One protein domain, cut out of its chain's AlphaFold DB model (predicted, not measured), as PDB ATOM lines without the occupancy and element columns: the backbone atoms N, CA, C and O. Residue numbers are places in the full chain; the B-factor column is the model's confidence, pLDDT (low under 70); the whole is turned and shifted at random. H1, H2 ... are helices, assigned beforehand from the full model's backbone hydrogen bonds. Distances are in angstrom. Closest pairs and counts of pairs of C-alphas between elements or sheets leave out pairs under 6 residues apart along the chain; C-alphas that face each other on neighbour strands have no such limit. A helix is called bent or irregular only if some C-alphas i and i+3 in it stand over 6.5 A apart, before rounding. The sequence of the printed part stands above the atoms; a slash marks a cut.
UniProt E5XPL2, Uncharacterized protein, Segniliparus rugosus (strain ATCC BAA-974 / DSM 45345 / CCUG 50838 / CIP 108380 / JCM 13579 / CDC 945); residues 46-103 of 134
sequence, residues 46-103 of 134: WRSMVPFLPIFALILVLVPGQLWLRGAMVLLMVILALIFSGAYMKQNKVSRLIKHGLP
ATOM      1  N   TRP A  46     -33.800 -46.797 -83.054       95.88
ATOM      2  CA  TRP A  46     -33.735 -45.361 -83.336       95.88
ATOM      3  C   TRP A  46     -33.821 -44.514 -82.063       95.88
ATOM      4  O   TRP A  46     -32.990 -43.641 -81.818       95.88
ATOM      5  N   ARG A  47     -34.806 -44.800 -81.206       95.69
ATOM      6  CA  ARG A  47     -35.010 -44.086 -79.942       95.69
ATOM      7  C   ARG A  47     -33.819 -44.254 -78.997       95.69
ATOM      8  O   ARG A  47     -33.479 -43.304 -78.300       95.69
ATOM      9  N   SER A  48     -33.186 -45.425 -78.978       95.12
ATOM     10  CA  SER A  48     -31.992 -45.687 -78.170       95.12
ATOM     11  C   SER A  48     -30.771 -44.892 -78.628       95.12
ATOM     12  O   SER A  48     -29.884 -44.681 -77.812       95.12
ATOM     13  N   MET A  49     -30.714 -44.420 -79.880       96.88
ATOM     14  CA  MET A  49     -29.613 -43.566 -80.353       96.88
ATOM     15  C   MET A  49     -29.728 -42.118 -79.865       96.88
ATOM     16  O   MET A  49     -28.719 -41.428 -79.762       96.88
ATOM     17  N   VAL A  50     -30.938 -41.660 -79.528       96.50
ATOM     18  CA  VAL A  50     -31.210 -40.256 -79.172       96.50
ATOM     19  C   VAL A  50     -30.312 -39.736 -78.038       96.50
ATOM     20  O   VAL A  50     -29.739 -38.662 -78.218       96.50
ATOM     21  N   PRO A  51     -30.113 -40.457 -76.913       94.44
ATOM     22  CA  PRO A  51     -29.235 -39.984 -75.839       94.44
ATOM     23  C   PRO A  51     -27.752 -39.897 -76.230       94.44
ATOM     24  O   PRO A  51     -27.001 -39.171 -75.586       94.44
ATOM     25  N   PHE A  52     -27.318 -40.617 -77.271       95.81
ATOM     26  CA  PHE A  52     -25.923 -40.628 -77.725       95.81
ATOM     27  C   PHE A  52     -25.601 -39.516 -78.731       95.81
ATOM     28  O   PHE A  52     -24.431 -39.179 -78.900       95.81
ATOM     29  N   LEU A  53     -26.609 -38.905 -79.370       95.94
ATOM     30  CA  LEU A  53     -26.404 -37.850 -80.373       95.94
ATOM     31  C   LEU A  53     -25.513 -36.690 -79.887       95.94
ATOM     32  O   LEU A  53     -24.634 -36.288 -80.652       95.94
ATOM     33  N   PRO A  54     -25.651 -36.173 -78.645       96.06
ATOM     34  CA  PRO A  54     -24.747 -35.138 -78.147       96.06
ATOM     35  C   PRO A  54     -23.292 -35.612 -78.092       96.06
ATOM     36  O   PRO A  54     -22.392 -34.868 -78.461       96.06
ATOM     37  N   ILE A  55     -23.052 -36.865 -77.697       96.44
ATOM     38  CA  ILE A  55     -21.703 -37.442 -77.605       96.44
ATOM     39  C   ILE A  55     -21.086 -37.571 -79.001       96.44
ATOM     40  O   ILE A  55     -19.936 -37.187 -79.206       96.44
ATOM     41  N   PHE A  56     -21.857 -38.048 -79.981       96.94
ATOM     42  CA  PHE A  56     -21.397 -38.134 -81.368       96.94
ATOM     43  C   PHE A  56     -21.039 -36.756 -81.930       96.94
ATOM     44  O   PHE A  56     -19.983 -36.596 -82.540       96.94
ATOM     45  N   ALA A  57     -21.877 -35.747 -81.676       97.31
ATOM     46  CA  ALA A  57     -21.613 -34.375 -82.096       97.31
ATOM     47  C   ALA A  57     -20.336 -33.812 -81.449       97.31
ATOM     48  O   ALA A  57     -19.509 -33.220 -82.142       97.31
ATOM     49  N   LEU A  58     -20.137 -34.046 -80.147       97.44
ATOM     50  CA  LEU A  58     -18.931 -33.619 -79.434       97.44
ATOM     51  C   LEU A  58     -17.668 -34.247 -80.030       97.44
ATOM     52  O   LEU A  58     -16.686 -33.538 -80.225       97.44
ATOM     53  N   ILE A  59     -17.691 -35.534 -80.384       96.12
ATOM     54  CA  ILE A  59     -16.544 -36.196 -81.027       96.12
ATOM     55  C   ILE A  59     -16.243 -35.572 -82.390       96.12
ATOM     56  O   ILE A  59     -15.091 -35.270 -82.693       96.12
ATOM     57  N   LEU A  60     -17.272 -35.345 -83.206       95.75
ATOM     58  CA  LEU A  60     -17.088 -34.778 -84.540       95.75
ATOM     59  C   LEU A  60     -16.526 -33.353 -84.500       95.75
ATOM     60  O   LEU A  60     -15.728 -33.006 -85.368       95.75
ATOM     61  N   VAL A  61     -16.907 -32.547 -83.505       95.88
ATOM     62  CA  VAL A  61     -16.504 -31.135 -83.405       95.88
ATOM     63  C   VAL A  61     -15.200 -30.951 -82.624       95.88
ATOM     64  O   VAL A  61     -14.313 -30.245 -83.099       95.88
ATOM     65  N   LEU A  62     -15.066 -31.577 -81.449       96.00
ATOM     66  CA  LEU A  62     -14.000 -31.270 -80.487       96.00
ATOM     67  C   LEU A  62     -12.727 -32.097 -80.671       96.00
ATOM     68  O   LEU A  62     -11.651 -31.617 -80.322       96.00
ATOM     69  N   VAL A  63     -12.817 -33.328 -81.183       94.31
ATOM     70  CA  VAL A  63     -11.629 -34.181 -81.345       94.31
ATOM     71  C   VAL A  63     -10.807 -33.652 -82.516       94.31
ATOM     72  O   VAL A  63     -11.326 -33.628 -83.627       94.31
ATOM     73  N   PRO A  64      -9.542 -33.238 -82.335       92.62
ATOM     74  CA  PRO A  64      -8.709 -32.796 -83.448       92.62
ATOM     75  C   PRO A  64      -8.377 -33.971 -84.385       92.62
ATOM     76  O   PRO A  64      -8.261 -35.113 -83.952       92.62
ATOM     77  N   GLY A  65      -8.208 -33.698 -85.682       92.75
ATOM     78  CA  GLY A  65      -7.854 -34.713 -86.687       92.75
ATOM     79  C   GLY A  65      -8.755 -34.726 -87.921       92.75
ATOM     80  O   GLY A  65      -9.638 -33.881 -88.072       92.75
ATOM     81  N   GLN A  66      -8.525 -35.684 -88.817       95.50
ATOM     82  CA  GLN A  66      -9.238 -35.791 -90.094       95.50
ATOM     83  C   GLN A  66     -10.692 -36.254 -89.893       95.50
ATOM     84  O   GLN A  66     -10.965 -37.110 -89.050       95.50
ATOM     85  N   LEU A  67     -11.630 -35.715 -90.682       94.44
ATOM     86  CA  LEU A  67     -13.067 -35.995 -90.520       94.44
ATOM     87  C   LEU A  67     -13.419 -37.480 -90.670       94.44
ATOM     88  O   LEU A  67     -14.275 -37.969 -89.936       94.44
ATOM     89  N   TRP A  68     -12.749 -38.212 -91.564       96.00
ATOM     90  CA  TRP A  68     -13.009 -39.644 -91.748       96.00
ATOM     91  C   TRP A  68     -12.643 -40.459 -90.502       96.00
ATOM     92  O   TRP A  68     -13.354 -41.404 -90.167       96.00
ATOM     93  N   LEU A  69     -11.587 -40.066 -89.777       96.75
ATOM     94  CA  LEU A  69     -11.160 -40.748 -88.558       96.75
ATOM     95  C   LEU A  69     -12.169 -40.509 -87.430       96.75
ATOM     96  O   LEU A  69     -12.601 -41.458 -86.781       96.75
ATOM     97  N   ARG A  70     -12.628 -39.259 -87.260       96.81
ATOM     98  CA  ARG A  70     -13.715 -38.931 -86.317       96.81
ATOM     99  C   ARG A  70     -14.997 -39.693 -86.676       96.81
ATOM    100  O   ARG A  70     -15.664 -40.234 -85.799       96.81
ATOM    101  N   GLY A  71     -15.311 -39.782 -87.970       97.69
ATOM    102  CA  GLY A  71     -16.430 -40.562 -88.493       97.69
ATOM    103  C   GLY A  71     -16.317 -42.052 -88.168       97.69
ATOM    104  O   GLY A  71     -17.293 -42.644 -87.719       97.69
ATOM    105  N   ALA A  72     -15.130 -42.647 -88.308       97.69
ATOM    106  CA  ALA A  72     -14.879 -44.043 -87.953       97.69
ATOM    107  C   ALA A  72     -15.056 -44.305 -86.446       97.69
ATOM    108  O   ALA A  72     -15.648 -45.314 -86.066       97.69
ATOM    109  N   MET A  73     -14.621 -43.376 -85.585       97.38
ATOM    110  CA  MET A  73     -14.839 -43.460 -84.134       97.38
ATOM    111  C   MET A  73     -16.332 -43.446 -83.789       97.38
ATOM    112  O   MET A  73     -16.809 -44.302 -83.045       97.38
ATOM    113  N   VAL A  74     -17.085 -42.502 -84.362       98.00
ATOM    114  CA  VAL A  74     -18.539 -42.421 -84.162       98.00
ATOM    115  C   VAL A  74     -19.232 -43.667 -84.704       98.00
ATOM    116  O   VAL A  74     -20.098 -44.217 -84.031       98.00
ATOM    117  N   LEU A  75     -18.832 -44.157 -85.880       98.06
ATOM    118  CA  LEU A  75     -19.391 -45.371 -86.469       98.06
ATOM    119  C   LEU A  75     -19.194 -46.582 -85.550       98.06
ATOM    120  O   LEU A  75     -20.148 -47.320 -85.304       98.06
ATOM    121  N   LEU A  76     -17.993 -46.754 -84.992       97.94
ATOM    122  CA  LEU A  76     -17.712 -47.816 -84.027       97.94
ATOM    123  C   LEU A  76     -18.630 -47.717 -82.799       97.94
ATOM    124  O   LEU A  76     -19.202 -48.719 -82.368       97.94
ATOM    125  N   MET A  77     -18.830 -46.508 -82.268       97.69
ATOM    126  CA  MET A  77     -19.741 -46.284 -81.142       97.69
ATOM    127  C   MET A  77     -21.200 -46.578 -81.493       97.69
ATOM    128  O   MET A  77     -21.905 -47.178 -80.685       97.69
ATOM    129  N   VAL A  78     -21.661 -46.183 -82.684       97.94
ATOM    130  CA  VAL A  78     -23.024 -46.463 -83.162       97.94
ATOM    131  C   VAL A  78     -23.255 -47.967 -83.254       97.94
ATOM    132  O   VAL A  78     -24.262 -48.457 -82.743       97.94
ATOM    133  N   ILE A  79     -22.317 -48.712 -83.846       98.19
ATOM    134  CA  ILE A  79     -22.407 -50.174 -83.947       98.19
ATOM    135  C   ILE A  79     -22.525 -50.788 -82.549       98.19
ATOM    136  O   ILE A  79     -23.445 -51.567 -82.295       98.19
ATOM    137  N   LEU A  80     -21.653 -50.392 -81.619       97.81
ATOM    138  CA  LEU A  80     -21.671 -50.910 -80.253       97.81
ATOM    139  C   LEU A  80     -22.981 -50.573 -79.521       97.81
ATOM    140  O   LEU A  80     -23.591 -51.441 -78.892       97.81
ATOM    141  N   ALA A  81     -23.457 -49.333 -79.646       96.81
ATOM    142  CA  ALA A  81     -24.713 -48.890 -79.053       96.81
ATOM    143  C   ALA A  81     -25.917 -49.666 -79.615       96.81
ATOM    144  O   ALA A  81     -26.827 -50.020 -78.861       96.81
ATOM    145  N   LEU A  82     -25.925 -49.975 -80.915       97.38
ATOM    146  CA  LEU A  82     -26.969 -50.783 -81.544       97.38
ATOM    147  C   LEU A  82     -26.945 -52.235 -81.059       97.38
ATOM    148  O   LEU A  82     -28.011 -52.770 -80.746       97.38
ATOM    149  N   ILE A  83     -25.759 -52.842 -80.933       97.75
ATOM    150  CA  ILE A  83     -25.596 -54.201 -80.392       97.75
ATOM    151  C   ILE A  83     -26.209 -54.281 -78.991       97.75
ATOM    152  O   ILE A  83     -27.095 -55.103 -78.747       97.75
ATOM    153  N   PHE A  84     -25.815 -53.384 -78.082       96.38
ATOM    154  CA  PHE A  84     -26.356 -53.375 -76.722       96.38
ATOM    155  C   PHE A  84     -27.845 -53.020 -76.680       96.38
ATOM    156  O   PHE A  84     -28.610 -53.642 -75.942       96.38
ATOM    157  N   SER A  85     -28.293 -52.067 -77.499       96.25
ATOM    158  CA  SER A  85     -29.712 -51.713 -77.593       96.25
ATOM    159  C   SER A  85     -30.568 -52.907 -78.023       96.25
ATOM    160  O   SER A  85     -31.654 -53.101 -77.473       96.25
ATOM    161  N   GLY A  86     -30.087 -53.712 -78.975       97.06
ATOM    162  CA  GLY A  86     -30.734 -54.953 -79.395       97.06
ATOM    163  C   GLY A  86     -30.731 -56.012 -78.292       97.06
ATOM    164  O   GLY A  86     -31.790 -56.546 -77.960       97.06
ATOM    165  N   ALA A  87     -29.572 -56.258 -77.671       96.81
ATOM    166  CA  ALA A  87     -29.406 -57.265 -76.621       96.81
ATOM    167  C   ALA A  87     -30.336 -57.035 -75.417       96.81
ATOM    168  O   ALA A  87     -30.946 -57.974 -74.908       96.81
ATOM    169  N   TYR A  88     -30.508 -55.777 -75.001       95.81
ATOM    170  CA  TYR A  88     -31.359 -55.406 -73.866       95.81
ATOM    171  C   TYR A  88     -32.774 -54.973 -74.269       95.81
ATOM    172  O   TYR A  88     -33.508 -54.412 -73.449       95.81
ATOM    173  N   MET A  89     -33.188 -55.185 -75.521       94.62
ATOM    174  CA  MET A  89     -34.474 -54.694 -76.020       94.62
ATOM    175  C   MET A  89     -35.660 -55.243 -75.215       94.62
ATOM    176  O   MET A  89     -36.564 -54.482 -74.864       94.62
ATOM    177  N   LYS A  90     -35.653 -56.540 -74.874       93.38
ATOM    178  CA  LYS A  90     -36.739 -57.178 -74.109       93.38
ATOM    179  C   LYS A  90     -36.855 -56.578 -72.706       93.38
ATOM    180  O   LYS A  90     -37.946 -56.189 -72.299       93.38
ATOM    181  N   GLN A  91     -35.736 -56.446 -72.000       94.69
ATOM    182  CA  GLN A  91     -35.669 -55.867 -70.660       94.69
ATOM    183  C   GLN A  91     -36.119 -54.399 -70.676       94.69
ATOM    184  O   GLN A  91     -36.945 -53.996 -69.863       94.69
ATOM    185  N   ASN A  92     -35.655 -53.610 -71.652       94.50
ATOM    186  CA  ASN A  92     -36.064 -52.212 -71.811       94.50
ATOM    187  C   ASN A  92     -37.562 -52.066 -72.084       94.50
ATOM    188  O   ASN A  92     -38.209 -51.184 -71.515       94.50
ATOM    189  N   LYS A  93     -38.116 -52.923 -72.949       95.19
ATOM    190  CA  LYS A  93     -39.552 -52.972 -73.226       95.19
ATOM    191  C   LYS A  93     -40.332 -53.224 -71.934       95.19
ATOM    192  O   LYS A  93     -41.232 -52.447 -71.631       95.19
ATOM    193  N   VAL A  94     -39.964 -54.251 -71.165       95.44
ATOM    194  CA  VAL A  94     -40.628 -54.608 -69.899       95.44
ATOM    195  C   VAL A  94     -40.593 -53.444 -68.909       95.44
ATOM    196  O   VAL A  94     -41.643 -53.008 -68.441       95.44
ATOM    197  N   SER A  95     -39.414 -52.873 -68.649       94.88
ATOM    198  CA  SER A  95     -39.275 -51.743 -67.724       94.88
ATOM    199  C   SER A  95     -40.123 -50.540 -68.142       94.88
ATOM    200  O   SER A  95     -40.703 -49.859 -67.296       94.88
ATOM    201  N   ARG A  96     -40.238 -50.276 -69.452       94.88
ATOM    202  CA  ARG A  96     -41.094 -49.202 -69.975       94.88
ATOM    203  C   ARG A  96     -42.579 -49.530 -69.849       94.88
ATOM    204  O   ARG A  96     -43.333 -48.647 -69.460       94.88
ATOM    205  N   LEU A  97     -43.003 -50.763 -70.123       95.75
ATOM    206  CA  LEU A  97     -44.397 -51.182 -69.941       95.75
ATOM    207  C   LEU A  97     -44.836 -50.991 -68.486       95.75
ATOM    208  O   LEU A  97     -45.815 -50.288 -68.238       95.75
ATOM    209  N   ILE A  98     -44.035 -51.482 -67.538       95.94
ATOM    210  CA  ILE A  98     -44.289 -51.331 -66.098       95.94
ATOM    211  C   ILE A  98     -44.363 -49.848 -65.711       95.94
ATOM    212  O   ILE A  98     -45.304 -49.423 -65.044       95.94
ATOM    213  N   LYS A  99     -43.429 -49.018 -66.200       95.44
ATOM    214  CA  LYS A  99     -43.432 -47.562 -65.957       95.44
ATOM    215  C   LYS A  99     -44.703 -46.861 -66.456       95.44
ATOM    216  O   LYS A  99     -45.061 -45.790 -65.961       95.44
ATOM    217  N   HIS A 100     -45.372 -47.450 -67.439       94.81
ATOM    218  CA  HIS A 100     -46.609 -46.960 -68.031       94.81
ATOM    219  C   HIS A 100     -47.868 -47.678 -67.520       94.81
ATOM    220  O   HIS A 100     -48.943 -47.453 -68.071       94.81
ATOM    221  N   GLY A 101     -47.758 -48.515 -66.480       93.31
ATOM    222  CA  GLY A 101     -48.887 -49.272 -65.930       93.31
ATOM    223  C   GLY A 101     -49.458 -50.311 -66.899       93.31
ATOM    224  O   GLY A 101     -50.617 -50.692 -66.781       93.31
ATOM    225  N   LEU A 102     -48.672 -50.729 -67.895       94.19
ATOM    226  CA  LEU A 102     -49.037 -51.764 -68.857       94.19
ATOM    227  C   LEU A 102     -48.510 -53.134 -68.392       94.19
ATOM    228  O   LEU A 102     -47.472 -53.181 -67.724       94.19
ATOM    229  N   PRO A 103     -49.168 -54.244 -68.778       93.94
ATOM    230  CA  PRO A 103     -48.692 -55.590 -68.463       93.94
ATOM    231  C   PRO A 103     -47.265 -55.821 -68.972       93.94
ATOM    232  O   PRO A 103     -46.918 -55.418 -70.084       93.94
TER     233      PRO A 103
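What this domain is: This is residues 46 to 103 of the 134 residues of an uncharacterized protein of Segniliparus rugosus (strain ATCC BAA-974 / DSM 45345 / CCUG 50838 / CIP 108380 / JCM 13579 / CDC 945) (UniProt E5XPL2). A long helical hairpin, H2 with the kinked H1 folded back beside it, continues past H2's far end into a shorter helix, H3, whose residues 95 to 99 stick out with 100 and 101. The printed part has 58 residues, with three named helices in the order H1, H2, H3 and no named strand: all helix. It is a rod spanning 49 by 18 by 12 A, only just loose, close to extended, with a radius of gyration of the C-alphas of 15.1 A.

How they stand to each other: Start at H2, residues 67 to 87. H1, residues 46 to 62, touches it, closest at the C-alphas of Leu 60 and Arg 70, 5.6 A apart; they form a hairpin, opposite ways at a shallow tilt of 23 degrees. H3, residues 89 to 99, and H2 meet only through their link; H1 and H3 are apart. Every O i to N i+4 pair is within hydrogen-bond range in H2 and H3, but 8 of 13 in H1.

Where its parts are: Find C-alpha 67 at (-13.067, -35.995, -90.520); H2 runs 30.2 A from there. H1 begins at C-alpha 46, (-33.735, -45.361, -83.336), and measures 24.4 A; near residue 53 it has a kink of 48 degrees, and it is only just irregular, C-alphas 51 and 54 being 7.0 A apart. H3, 15.2 A, ends at C-alpha 99, (-43.432, -47.562, -65.957).

The domain as a whole: Look to Gly 65 and Pro 103 for the C-alphas farthest apart, 49.4 A. Both links are tight, the printed part has no cut, and no printed residue is under 70 in pLDDT.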